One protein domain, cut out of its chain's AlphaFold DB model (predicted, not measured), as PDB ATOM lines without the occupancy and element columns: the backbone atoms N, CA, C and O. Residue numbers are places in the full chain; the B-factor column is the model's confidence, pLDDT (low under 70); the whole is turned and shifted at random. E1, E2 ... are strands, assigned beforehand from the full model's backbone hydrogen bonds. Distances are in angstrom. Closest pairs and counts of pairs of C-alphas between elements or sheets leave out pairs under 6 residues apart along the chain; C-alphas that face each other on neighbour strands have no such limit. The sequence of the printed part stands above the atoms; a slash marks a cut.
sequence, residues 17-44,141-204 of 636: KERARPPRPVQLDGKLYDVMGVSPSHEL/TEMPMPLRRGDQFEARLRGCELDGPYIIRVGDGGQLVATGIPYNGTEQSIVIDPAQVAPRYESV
ATOM      1  N   LYS A  17      51.006  48.601 -72.015       88.06
ATOM      2  CA  LYS A  17      51.950  47.864 -72.881       88.06
ATOM      3  C   LYS A  17      51.710  48.079 -74.381       88.06
ATOM      4  O   LYS A  17      52.663  48.080 -75.153       88.06
ATOM      5  N   GLU A  18      50.459  48.260 -74.801       89.38
ATOM      6  CA  GLU A  18      50.132  48.522 -76.204       89.38
ATOM      7  C   GLU A  18      50.371  49.979 -76.601       89.38
ATOM      8  O   GLU A  18      50.865  50.239 -77.698       89.38
ATOM      9  N   ARG A  19      50.007  50.918 -75.719       92.00
ATOM     10  CA  ARG A  19      50.119  52.366 -75.956       92.00
ATOM     11  C   ARG A  19      51.580  52.829 -75.905       92.00
ATOM     12  O   ARG A  19      52.033  53.578 -76.767       92.00
ATOM     13  N   ALA A  20      52.342  52.289 -74.954       91.81
ATOM     14  CA  ALA A  20      53.758  52.571 -74.748       91.81
ATOM     15  C   ALA A  20      54.675  52.019 -75.853       91.81
ATOM     16  O   ALA A  20      55.855  52.368 -75.882       91.81
ATOM     17  N   ARG A  21      54.179  51.164 -76.765       94.38
ATOM     18  CA  ARG A  21      55.026  50.615 -77.833       94.38
ATOM     19  C   ARG A  21      55.621  51.745 -78.693       94.38
ATOM     20  O   ARG A  21      54.939  52.751 -78.923       94.38
ATOM     21  N   PRO A  22      56.836  51.574 -79.238       93.44
ATOM     22  CA  PRO A  22      57.358  52.497 -80.234       93.44
ATOM     23  C   PRO A  22      56.463  52.553 -81.483       93.44
ATOM     24  O   PRO A  22      55.955  51.506 -81.912       93.44
ATOM     25  N   PRO A  23      56.303  53.731 -82.112       95.94
ATOM     26  CA  PRO A  23      55.995  53.804 -83.535       95.94
ATOM     27  C   PRO A  23      57.014  52.976 -84.330       95.94
ATOM     28  O   PRO A  23      58.189  52.915 -83.965       95.94
ATOM     29  N   ARG A  24      56.576  52.308 -85.398       96.12
ATOM     30  CA  ARG A  24      57.482  51.561 -86.283       96.12
ATOM     31  C   ARG A  24      58.468  52.514 -86.976       96.12
ATOM     32  O   ARG A  24      58.009  53.499 -87.557       96.12
ATOM     33  N   PRO A  25      59.777  52.206 -86.984       94.94
ATOM     34  CA  PRO A  25      60.752  53.002 -87.716       94.94
ATOM     35  C   PRO A  25      60.554  52.905 -89.229       94.94
ATOM     36  O   PRO A  25      60.056  51.907 -89.757       94.94
ATOM     37  N   VAL A  26      61.017  53.936 -89.929       95.12
ATOM     38  CA  VAL A  26      61.112  53.971 -91.390       95.12
ATOM     39  C   VAL A  26      62.429  53.329 -91.815       95.12
ATOM     40  O   VAL A  26      63.484  53.645 -91.266       95.12
ATOM     41  N   GLN A  27      62.384  52.427 -92.798       93.31
ATOM     42  CA  GLN A  27      63.589  51.831 -93.370       93.31
ATOM     43  C   GLN A  27      64.032  52.605 -94.618       93.31
ATOM     44  O   GLN A  27      63.269  52.711 -95.577       93.31
ATOM     45  N   LEU A  28      65.274  53.093 -94.626       88.94
ATOM     46  CA  LEU A  28      65.905  53.738 -95.783       88.94
ATOM     47  C   LEU A  28      67.327  53.191 -95.956       88.94
ATOM     48  O   LEU A  28      68.073  53.088 -94.984       88.94
ATOM     49  N   ASP A  29      67.687  52.794 -97.178       88.81
ATOM     50  CA  ASP A  29      69.011  52.253 -97.540       88.81
ATOM     51  C   ASP A  29      69.537  51.158 -96.587       88.81
ATOM     52  O   ASP A  29      70.721  51.082 -96.254       88.81
ATOM     53  N   GLY A  30      68.625  50.300 -96.114       86.62
ATOM     54  CA  GLY A  30      68.919  49.201 -95.188       86.62
ATOM     55  C   GLY A  30      69.068  49.602 -93.713       86.62
ATOM     56  O   GLY A  30      69.208  48.714 -92.875       86.62
ATOM     57  N   LYS A  31      68.991  50.893 -93.374       89.69
ATOM     58  CA  LYS A  31      69.012  51.417 -91.997       89.69
ATOM     59  C   LYS A  31      67.603  51.740 -91.504       89.69
ATOM     60  O   LYS A  31      66.698  51.954 -92.307       89.69
ATOM     61  N   LEU A  32      67.435  51.789 -90.185       93.06
ATOM     62  CA  LEU A  32      66.185  52.158 -89.524       93.06
ATOM     63  C   LEU A  32      66.283  53.573 -88.949       93.06
ATOM     64  O   LEU A  32      67.303  53.945 -88.363       93.06
ATOM     65  N   TYR A  33      65.201  54.331 -89.094       94.75
ATOM     66  CA  TYR A  33      65.083  55.709 -88.638       94.75
ATOM     67  C   TYR A  33      63.800  55.909 -87.831       94.75
ATOM     68  O   TYR A  33      62.720  55.486 -88.247       94.75
ATOM     69  N   ASP A  34      63.914  56.596 -86.701       95.19
ATOM     70  CA  ASP A  34      62.780  57.089 -85.932       95.19
ATOM     71  C   ASP A  34      62.220  58.377 -86.548       95.19
ATOM     72  O   ASP A  34      62.963  59.218 -87.060       95.19
ATOM     73  N   VAL A  35      60.896  58.535 -86.472       96.38
ATOM     74  CA  VAL A  35      60.190  59.743 -86.919       96.38
ATOM     75  C   VAL A  35      60.302  60.829 -85.850       96.38
ATOM     76  O   VAL A  35      59.801  60.664 -84.740       96.38
ATOM     77  N   MET A  36      60.919  61.957 -86.194       95.88
ATOM     78  CA  MET A  36      61.059  63.139 -85.332       95.88
ATOM     79  C   MET A  36      59.986  64.211 -85.592       95.88
ATOM     80  O   MET A  36      59.871  65.173 -84.838       95.88
ATOM     81  N   GLY A  37      59.156  64.035 -86.620       96.19
ATOM     82  CA  GLY A  37      58.031  64.916 -86.935       96.19
ATOM     83  C   GLY A  37      57.846  65.085 -88.439       96.19
ATOM     84  O   GLY A  37      58.434  64.347 -89.233       96.19
ATOM     85  N   VAL A  38      57.045  66.074 -88.836       96.56
ATOM     86  CA  VAL A  38      56.901  66.493 -90.238       96.56
ATOM     87  C   VAL A  38      57.167  67.995 -90.341       96.56
ATOM     88  O   VAL A  38      56.628  68.783 -89.562       96.56
ATOM     89  N   SER A  39      58.010  68.395 -91.292       93.88
ATOM     90  CA  SER A  39      58.355  69.796 -91.537       93.88
ATOM     91  C   SER A  39      57.167  70.580 -92.127       93.88
ATOM     92  O   SER A  39      56.285  69.989 -92.759       93.88
ATOM     93  N   PRO A  40      57.151  71.925 -92.019       87.25
ATOM     94  CA  PRO A  40      56.180  72.763 -92.731       87.25
ATOM     95  C   PRO A  40      56.202  72.585 -94.261       87.25
ATOM     96  O   PRO A  40      55.228  72.912 -94.930       87.25
ATOM     97  N   SER A  41      57.293  72.041 -94.814       88.56
ATOM     98  CA  SER A  41      57.456  71.710 -96.236       88.56
ATOM     99  C   SER A  41      56.918  70.316 -96.610       88.56
ATOM    100  O   SER A  41      57.149  69.864 -97.729       88.56
ATOM    101  N   HIS A  42      56.212  69.630 -95.701       88.94
ATOM    102  CA  HIS A  42      55.728  68.248 -95.851       88.94
ATOM    103  C   HIS A  42      56.849  67.204 -96.045       88.94
ATOM    104  O   HIS A  42      56.704  66.230 -96.786       88.94
ATOM    105  N   GLU A  43      57.971  67.369 -95.344       94.88
ATOM    106  CA  GLU A  43      59.046  66.370 -95.288       94.88
ATOM    107  C   GLU A  43      59.014  65.646 -93.942       94.88
ATOM    108  O   GLU A  43      58.905  66.276 -92.892       94.88
ATOM    109  N   LEU A  44      59.132  64.321 -93.956       96.19
ATOM    110  CA  LEU A  44      59.298  63.524 -92.748       96.19
ATOM    111  C   LEU A  44      60.705  63.760 -92.191       96.19
ATOM    112  O   LEU A  44      61.691  63.576 -92.905       96.19
ATOM    113  N   THR A 141      71.730  64.119 -85.921       88.44
ATOM    114  CA  THR A 141      71.246  64.973 -87.012       88.44
ATOM    115  C   THR A 141      69.987  64.397 -87.654       88.44
ATOM    116  O   THR A 141      69.951  63.222 -88.020       88.44
ATOM    117  N   GLU A 142      68.977  65.240 -87.839       93.00
ATOM    118  CA  GLU A 142      67.769  64.878 -88.575       93.00
ATOM    119  C   GLU A 142      68.003  64.962 -90.088       93.00
ATOM    120  O   GLU A 142      68.699  65.844 -90.593       93.00
ATOM    121  N   MET A 143      67.403  64.024 -90.812       93.81
ATOM    122  CA  MET A 143      67.436  63.918 -92.264       93.81
ATOM    123  C   MET A 143      66.012  64.117 -92.806       93.81
ATOM    124  O   MET A 143      65.118  63.363 -92.414       93.81
ATOM    125  N   PRO A 144      65.775  65.092 -93.700       94.81
ATOM    126  CA  PRO A 144      64.471  65.270 -94.327       94.81
ATOM    127  C   PRO A 144      64.235  64.206 -95.409       94.81
ATOM    128  O   PRO A 144      65.100  63.940 -96.246       94.81
ATOM    129  N   MET A 145      63.036  63.625 -95.419       94.38
ATOM    130  CA  MET A 145      62.557  62.712 -96.458       94.38
ATOM    131  C   MET A 145      61.232  63.241 -97.037       94.38
ATOM    132  O   MET A 145      60.242  63.303 -96.307       94.38
ATOM    133  N   PRO A 146      61.157  63.608 -98.331       92.50
ATOM    134  CA  PRO A 146      59.922  64.119 -98.929       92.50
ATOM    135  C   PRO A 146      58.779  63.097 -98.875       92.50
ATOM    136  O   PRO A 146      58.928  61.988 -99.394       92.50
ATOM    137  N   LEU A 147      57.636  63.486 -98.301       92.25
ATOM    138  CA  LEU A 147      56.433  62.653 -98.270       92.25
ATOM    139  C   LEU A 147      55.730  62.647 -99.634       92.25
ATOM    140  O   LEU A 147      55.594  63.678-100.299       92.25
ATOM    141  N   ARG A 148      55.243  61.478-100.046       91.31
ATOM    142  CA  ARG A 148      54.527  61.261-101.310       91.31
ATOM    143  C   ARG A 148      53.113  60.759-101.046       91.31
ATOM    144  O   ARG A 148      52.839  60.084-100.061       91.31
ATOM    145  N   ARG A 149      52.198  61.059-101.971       92.00
ATOM    146  CA  ARG A 149      50.826  60.531-101.945       92.00
ATOM    147  C   ARG A 149      50.850  59.000-101.882       92.00
ATOM    148  O   ARG A 149      51.426  58.364-102.764       92.00
ATOM    149  N   GLY A 150      50.161  58.433-100.898       91.94
ATOM    150  CA  GLY A 150      50.112  56.993-100.642       91.94
ATOM    151  C   GLY A 150      51.158  56.488 -99.644       91.94
ATOM    152  O   GLY A 150      51.045  55.337 -99.222       91.94
ATOM    153  N   ASP A 151      52.118  57.318 -99.223       94.94
ATOM    154  CA  ASP A 151      53.040  56.956 -98.147       94.94
ATOM    155  C   ASP A 151      52.280  56.765 -96.825       94.94
ATOM    156  O   ASP A 151      51.277  57.432 -96.537       94.94
ATOM    157  N   GLN A 152      52.784  55.841 -96.009       96.44
ATOM    158  CA  GLN A 152      52.253  55.540 -94.688       96.44
ATOM    159  C   GLN A 152      53.405  55.336 -93.701       96.44
ATOM    160  O   GLN A 152      54.339  54.586 -93.982       96.44
ATOM    161  N   PHE A 153      53.306  55.951 -92.527       97.25
ATOM    162  CA  PHE A 153      54.241  55.765 -91.415       97.25
ATOM    163  C   PHE A 153      53.476  55.669 -90.089       97.25
ATOM    164  O   PHE A 153      52.266  55.892 -90.040       97.25
ATOM    165  N   GLU A 154      54.163  55.300 -89.010       97.88
ATOM    166  CA  GLU A 154      53.609  55.398 -87.660       97.88
ATOM    167  C   GLU A 154      54.260  56.563 -86.915       97.88
ATOM    168  O   GLU A 154      55.470  56.761 -86.998       97.88
ATOM    169  N   ALA A 155      53.465  57.303 -86.151       97.50
ATOM    170  CA  ALA A 155      53.942  58.351 -85.253       97.50
ATOM    171  C   ALA A 155      52.980  58.503 -84.069       97.50
ATOM    172  O   ALA A 155      51.885  57.940 -84.077       97.50
ATOM    173  N   ARG A 156      53.367  59.264 -83.045       96.88
ATOM    174  CA  ARG A 156      52.414  59.739 -82.028       96.88
ATOM    175  C   ARG A 156      51.939  61.145 -82.392       96.88
ATOM    176  O   ARG A 156      52.560  61.811 -83.221       96.88
ATOM    177  N   LEU A 157      50.835  61.583 -81.797       96.31
ATOM    178  CA  LEU A 157      50.307  62.934 -81.986       96.31
ATOM    179  C   LEU A 157      50.586  63.782 -80.744       96.31
ATOM    180  O   LEU A 157      50.499  63.271 -79.626       96.31
ATOM    181  N   ARG A 158      50.915  65.062 -80.944       94.69
ATOM    182  CA  ARG A 158      51.233  65.990 -79.850       94.69
ATOM    183  C   ARG A 158      50.027  66.196 -78.937       94.69
ATOM    184  O   ARG A 158      48.931  66.475 -79.422       94.69
ATOM    185  N   GLY A 159      50.235  66.073 -77.631       91.31
ATOM    186  CA  GLY A 159      49.190  66.119 -76.605       91.31
ATOM    187  C   GLY A 159      48.356  64.836 -76.477       91.31
ATOM    188  O   GLY A 159      47.560  64.737 -75.542       91.31
ATOM    189  N   CYS A 160      48.548  63.859 -77.370       92.88
ATOM    190  CA  CYS A 160      47.881  62.553 -77.366       92.88
ATOM    191  C   CYS A 160      48.903  61.400 -77.329       92.88
ATOM    192  O   CYS A 160      48.621  60.285 -77.767       92.88
ATOM    193  N   GLU A 161      50.115  61.644 -76.822       94.69
ATOM    194  CA  GLU A 161      51.216  60.674 -76.825       94.69
ATOM    195  C   GLU A 161      50.829  59.385 -76.094       94.69
ATOM    196  O   GLU A 161      51.229  58.294 -76.504       94.69
ATOM    197  N   LEU A 162      50.008  59.502 -75.046       93.19
ATOM    198  CA  LEU A 162      49.558  58.377 -74.233       93.19
ATOM    199  C   LEU A 162      48.503  57.492 -74.900       93.19
ATOM    200  O   LEU A 162      48.338  56.363 -74.447       93.19
ATOM    201  N   ASP A 163      47.860  57.910 -75.993       92.44
ATOM    202  CA  ASP A 163      47.006  57.022 -76.802       92.44
ATOM    203  C   ASP A 163      47.842  55.944 -77.527       92.44
ATOM    204  O   ASP A 163      47.373  54.836 -77.817       92.44
ATOM    205  N   GLY A 164      49.125  56.246 -77.746       93.19
ATOM    206  CA  GLY A 164      50.094  55.408 -78.439       93.19
ATOM    207  C   GLY A 164      50.279  55.789 -79.913       93.19
ATOM    208  O   GLY A 164      49.960  56.905 -80.321       93.19
ATOM    209  N   PRO A 165      50.872  54.899 -80.728       95.69
ATOM    210  CA  PRO A 165      51.147  55.193 -82.130       95.69
ATOM    211  C   PRO A 165      49.880  55.152 -82.996       95.69
ATOM    212  O   PRO A 165      49.147  54.159 -83.011       95.69
ATOM    213  N   TYR A 166      49.702  56.214 -83.778       97.38
ATOM    214  CA  TYR A 166      48.753  56.340 -84.876       97.38
ATOM    215  C   TYR A 166      49.414  55.919 -86.193       97.38
ATOM    216  O   TYR A 166      50.620  56.091 -86.392       97.38
ATOM    217  N   ILE A 167      48.605  55.415 -87.120       98.06
ATOM    218  CA  ILE A 167      48.990  55.237 -88.522       98.06
ATOM    219  C   ILE A 167      48.714  56.552 -89.249       98.06
ATOM    220  O   ILE A 167      47.560  56.968 -89.334       98.06
ATOM    221  N   ILE A 168      49.747  57.188 -89.797       98.00
ATOM    222  CA  ILE A 168      49.622  58.413 -90.593       98.00
ATOM    223  C   ILE A 168      49.671  58.044 -92.075       98.00
ATOM    224  O   ILE A 168      50.595  57.356 -92.513       98.00
ATOM    225  N   ARG A 169      48.683  58.497 -92.852       97.62
ATOM    226  CA  ARG A 169      48.609  58.330 -94.313       97.62
ATOM    227  C   ARG A 169      48.673  59.675 -95.019       97.62
ATOM    228  O   ARG A 169      47.992  60.617 -94.613       97.62
ATOM    229  N   VAL A 170      49.435  59.729 -96.109       96.38
ATOM    230  CA  VAL A 170      49.551  60.913 -96.970       96.38
ATOM    231  C   VAL A 170      48.525  60.822 -98.101       96.38
ATOM    232  O   VAL A 170      48.664  60.032 -99.038       96.38
ATOM    233  N   GLY A 171      47.470  61.620 -97.991       91.81
ATOM    234  CA  GLY A 171      46.379  61.712 -98.951       91.81
ATOM    235  C   GLY A 171      46.667  62.623-100.145       91.81
ATOM    236  O   GLY A 171      47.796  63.034-100.430       91.81
ATOM    237  N   ASP A 172      45.601  62.940-100.870       85.81
ATOM    238  CA  ASP A 172      45.637  63.815-102.038       85.81
ATOM    239  C   ASP A 172      46.035  65.242-101.626       85.81
ATOM    240  O   ASP A 172      45.613  65.752-100.590       85.81
ATOM    241  N   GLY A 173      46.897  65.886-102.418       82.00
ATOM    242  CA  GLY A 173      47.414  67.224-102.105       82.00
ATOM    243  C   GLY A 173      48.375  67.300-100.908       82.00
ATOM    244  O   GLY A 173      48.714  68.405-100.503       82.00
ATOM    245  N   GLY A 174      48.824  66.167-100.351       86.25
ATOM    246  CA  GLY A 174      49.747  66.136 -99.204       86.25
ATOM    247  C   GLY A 174      49.068  66.222 -97.832       86.25
ATOM    248  O   GLY A 174      49.761  66.330 -96.820       86.25
ATOM    249  N   GLN A 175      47.731  66.155 -97.784       94.19
ATOM    250  CA  GLN A 175      46.963  66.097 -96.538       94.19
ATOM    251  C   GLN A 175      47.367  64.876 -95.702       94.19
ATOM    252  O   GLN A 175      47.443  63.763 -96.223       94.19
ATOM    253  N   LEU A 176      47.574  65.065 -94.399       96.69
ATOM    254  CA  LEU A 176      47.867  63.977 -93.469       96.69
ATOM    255  C   LEU A 176      46.581  63.517 -92.774       96.69
ATOM    256  O   LEU A 176      45.804  64.334 -92.278       96.69
ATOM    257  N   VAL A 177      46.363  62.203 -92.727       97.56
ATOM    258  CA  VAL A 177      45.253  61.580 -91.989       97.56
ATOM    259  C   VAL A 177      45.824  60.583 -90.992       97.56
ATOM    260  O   VAL A 177      46.514  59.642 -91.387       97.56
ATOM    261  N   ALA A 178      45.533  60.785 -89.710       97.56
ATOM    262  CA  ALA A 178      45.910  59.888 -88.627       97.56
ATOM    263  C   ALA A 178      44.760  58.935 -88.292       97.56
ATOM    264  O   ALA A 178      43.649  59.386 -88.017       97.56
ATOM    265  N   THR A 179      45.035  57.633 -88.263       97.62
ATOM    266  CA  THR A 179      44.097  56.587 -87.839       97.62
ATOM    267  C   THR A 179      44.635  55.886 -86.595       97.62
ATOM    268  O   THR A 179      45.783  55.431 -86.578       97.62
ATOM    269  N   GLY A 180      43.821  55.799 -85.545       94.12
ATOM    270  CA  GLY A 180      44.210  55.187 -84.275       94.12
ATOM    271  C   GLY A 180      43.050  55.078 -83.290       94.12
ATOM    272  O   GLY A 180      41.917  55.441 -83.597       94.12
ATOM    273  N   ILE A 181      43.345  54.566 -82.097       91.06
ATOM    274  CA  ILE A 181      42.376  54.383 -81.010       91.06
ATOM    275  C   ILE A 181      42.782  55.333 -79.871       91.06
ATOM    276  O   ILE A 181      43.773  55.033 -79.200       91.06
ATOM    277  N   PRO A 182      42.060  56.449 -79.651       87.69
ATOM    278  CA  PRO A 182      42.318  57.357 -78.544       87.69
ATOM    279  C   PRO A 182      41.853  56.756 -77.208       87.69
ATOM    280  O   PRO A 182      41.229  55.691 -77.175       87.69
ATOM    281  N   TYR A 183      42.105  57.452 -76.098       83.81
ATOM    282  CA  TYR A 183      41.792  57.010 -74.730       83.81
ATOM    283  C   TYR A 183      40.357  56.482 -74.535       83.81
ATOM    284  O   TYR A 183      40.146  55.588 -73.715       83.81
ATOM    285  N   ASN A 184      39.387  56.985 -75.314       82.94
ATOM    286  CA  ASN A 184      37.976  56.578 -75.295       82.94
ATOM    287  C   ASN A 184      37.673  55.218 -75.971       82.94
ATOM    288  O   ASN A 184      36.531  54.761 -75.935       82.94
ATOM    289  N   GLY A 185      38.664  54.573 -76.592       86.56
ATOM    290  CA  GLY A 185      38.577  53.202 -77.107       86.56
ATOM    291  C   GLY A 185      37.930  53.013 -78.479       86.56
ATOM    292  O   GLY A 185      37.911  51.885 -78.968       86.56
ATOM    293  N   THR A 186      37.427  54.064 -79.131       89.50
ATOM    294  CA  THR A 186      36.818  53.947 -80.472       89.50
ATOM    295  C   THR A 186      37.839  54.294 -81.551       89.50
ATOM    296  O   THR A 186      38.419  55.371 -81.494       89.50
ATOM    297  N   GLU A 187      38.053  53.435 -82.555       94.12
ATOM    298  CA  GLU A 187      38.938  53.784 -83.680       94.12
ATOM    299  C   GLU A 187      38.411  55.021 -84.426       94.12
ATOM    300  O   GLU A 187      37.229  55.109 -84.768       94.12
ATOM    301  N   GLN A 188      39.294  55.989 -84.666       93.88
ATOM    302  CA  GLN A 188      38.985  57.250 -85.334       93.88
ATOM    303  C   GLN A 188      40.041  57.565 -86.396       93.88
ATOM    304  O   GLN A 188      41.227  57.284 -86.219       93.88
ATOM    305  N   SER A 189      39.592  58.189 -87.487       95.81
ATOM    306  CA  SER A 189      40.446  58.792 -88.512       95.81
ATOM    307  C   SER A 189      40.235  60.301 -88.512       95.81
ATOM    308  O   SER A 189      39.116  60.761 -88.741       95.81
ATOM    309  N   ILE A 190      41.300  61.061 -88.275       95.06
ATOM    310  CA  ILE A 190      41.282  62.526 -88.204       95.06
ATOM    311  C   ILE A 190      42.282  63.127 -89.194       95.06
ATOM    312  O   ILE A 190      43.375  62.597 -89.390       95.06
ATOM    313  N   VAL A 191      41.904  64.235 -89.832       96.50
ATOM    314  CA  VAL A 191      42.846  65.070 -90.592       96.50
ATOM    315  C   VAL A 191      43.729  65.809 -89.592       96.50
ATOM    316  O   VAL A 191      43.208  66.320 -88.600       96.50
ATOM    317  N   ILE A 192      45.037  65.860 -89.847       96.44
ATOM    318  CA  ILE A 192      46.008  66.541 -88.983       96.44
ATOM    319  C   ILE A 192      46.922  67.482 -89.774       96.44
ATOM    320  O   ILE A 192      47.215  67.248 -90.950       96.44
ATOM    321  N   ASP A 193      47.426  68.507 -89.095       95.19
ATOM    322  CA  ASP A 193      48.511  69.358 -89.582       95.19
ATOM    323  C   ASP A 193      49.888  68.710 -89.316       95.19
ATOM    324  O   ASP A 193      50.052  68.013 -88.310       95.19
ATOM    325  N   PRO A 194      50.924  68.983 -90.140       94.94
ATOM    326  CA  PRO A 194      52.292  68.493 -89.924       94.94
ATOM    327  C   PRO A 194      52.833  68.709 -88.501       94.94
ATOM    328  O   PRO A 194      53.455  67.817 -87.928       94.94
ATOM    329  N   ALA A 195      52.528  69.864 -87.897       95.00
ATOM    330  CA  ALA A 195      52.968  70.223 -86.548       95.00
ATOM    331  C   ALA A 195      52.369  69.338 -85.436       95.00
ATOM    332  O   ALA A 195      52.945  69.261 -84.349       95.00
ATOM    333  N   GLN A 196      51.244  68.659 -85.692       96.50
ATOM    334  CA  GLN A 196      50.611  67.747 -84.734       96.50
ATOM    335  C   GLN A 196      51.305  66.383 -84.662       96.50
ATOM    336  O   GLN A 196      51.038  65.629 -83.728       96.50
ATOM    337  N   VAL A 197      52.202  66.055 -85.596       96.88
ATOM    338  CA  VAL A 197      53.041  64.855 -85.496       96.88
ATOM    339  C   VAL A 197      54.097  65.090 -84.412       96.88
ATOM    340  O   VAL A 197      54.928  65.995 -84.521       96.88
ATOM    341  N   ALA A 198      54.042  64.295 -83.344       95.62
ATOM    342  CA  ALA A 198      55.009  64.355 -82.253       95.62
ATOM    343  C   ALA A 198      56.340  63.705 -82.668       95.62
ATOM    344  O   ALA A 198      56.330  62.738 -83.442       95.62
ATOM    345  N   PRO A 199      57.480  64.178 -82.136       95.44
ATOM    346  CA  PRO A 199      58.732  63.464 -82.272       95.44
ATOM    347  C   PRO A 199      58.643  62.120 -81.550       95.44
ATOM    348  O   PRO A 199      57.900  61.943 -80.582       95.44
ATOM    349  N   ARG A 200      59.459  61.158 -81.980       94.50
ATOM    350  CA  ARG A 200      59.683  59.920 -81.230       94.50
ATOM    351  C   ARG A 200      60.217  60.211 -79.823       94.50
ATOM    352  O   ARG A 200      59.849  59.497 -78.891       94.50
ATOM    353  N   TYR A 201      61.064  61.231 -79.689       92.44
ATOM    354  CA  TYR A 201      61.749  61.577 -78.450       92.44
ATOM    355  C   TYR A 201      61.610  63.057 -78.102       92.44
ATOM    356  O   TYR A 201      61.748  63.909 -78.976       92.44
ATOM    357  N   GLU A 202      61.431  63.343 -76.818       89.81
ATOM    358  CA  GLU A 202      61.581  64.677 -76.242       89.81
ATOM    359  C   GLU A 202      62.990  64.814 -75.643       89.81
ATOM    360  O   GLU A 202      63.496  63.899 -74.988       89.81
ATOM    361  N   SER A 203      63.649  65.948 -75.894       85.88
ATOM    362  CA  SER A 203      65.011  66.206 -75.409       85.88
ATOM    363  C   SER A 203      64.966  66.893 -74.046       85.88
ATOM    364  O   SER A 203      64.673  68.084 -73.956       85.88
ATOM    365  N   VAL A 204      65.316  66.159 -72.994       80.75
ATOM    366  CA  VAL A 204      65.287  66.609 -71.597       80.75
ATOM    367  C   VAL A 204      66.697  66.952 -71.128       80.75
ATOM    368  O   VAL A 204      67.619  66.170 -71.343       80.75
TER     369      VAL A 204
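AT A GLANCE: This is residues 17 to 44 and 141 to 204 of the 636 residues of an uncharacterized protein of Aspergillus puulaauensis (UniProt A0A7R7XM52). A strongly twisted sheet of four strands, E4 to E7, makes one side of the domain, and a bent hairpin, E1 and E2, sits beside its edge strand E4. The short strand E3 lies near E2 on the side away from E7, and the last strand, E8, points away from the rest. The printed part has 92 residues, with no named helix and eight named strands, E1 to E8 in order along the chain. The four-strand sheet runs E4, E5, E6, E7 and is antiparallel throughout; the class is all strand, though under half of the residues, 40 of 92, are in named strands. The whole is compact, with a radius of gyration of the C-alphas of 12.8 A and spans of 36 by 33 by 24 A.

IN THESE COORDINATES: E1, residues 26 to 28, begins at C-alpha 26 (61.112, 53.971, -91.390) and is 6.5 A long. E2, residues 31 to 38, is the longest strand, 19.4 A, and bends by 53 degrees at residue 35. E3 is residues 143 to 146, 10.0 A. E4, residues 152 to 157, begins at C-alpha 152 (52.253, 55.540, -94.688) and measures 14.8 A. E5, residues 166 to 170, is 13.0 A; E6, residues 176 to 180, 13.2 A; E7, residues 188 to 192, 12.2 A. E8, residues 201 to 204, is 9.2 A and ends at C-alpha 204 (65.287, 66.609, -71.597).

HOW THE PARTS SIT: E4, E5, E6 and E7 form a meander, each strand the antiparallel neighbour of the one before. From edge to edge the strands' lines turn by 92 degrees. In the hairpin E4 and E5, N 166 and O 155 are 2.8 A apart, within hydrogen-bond range; in E5 and E6, N 179 and O 167 are 2.8 A apart; in E6 and E7, N 178 and O 190 are 2.8 A apart. The edge strand E4 also pairs antiparallel, at residues 156 to 157, with residues 197 to 198. The closest C-alphas of E2 and E4 are those of Val 35 and Ala 155, 6.6 A. In the hairpin E1 and E2, N 26 and O 33 are 2.9 A apart. E2 and E3 are near each other, and residues 43 to 44 pair antiparallel with residues 145 to 146 of E3. E8 and E4 are apart.

THE WHOLE: The C-alphas farthest apart are those of Asp 29 and Asn 184, 38.4 A. Residues 45 to 140 are not printed, and C-alphas 44 and 141 stand 13.3 A apart across the cut. Of the links that are printed whole, none is long. The mean pLDDT of the printed part is 93.1, and no printed residue is under 70.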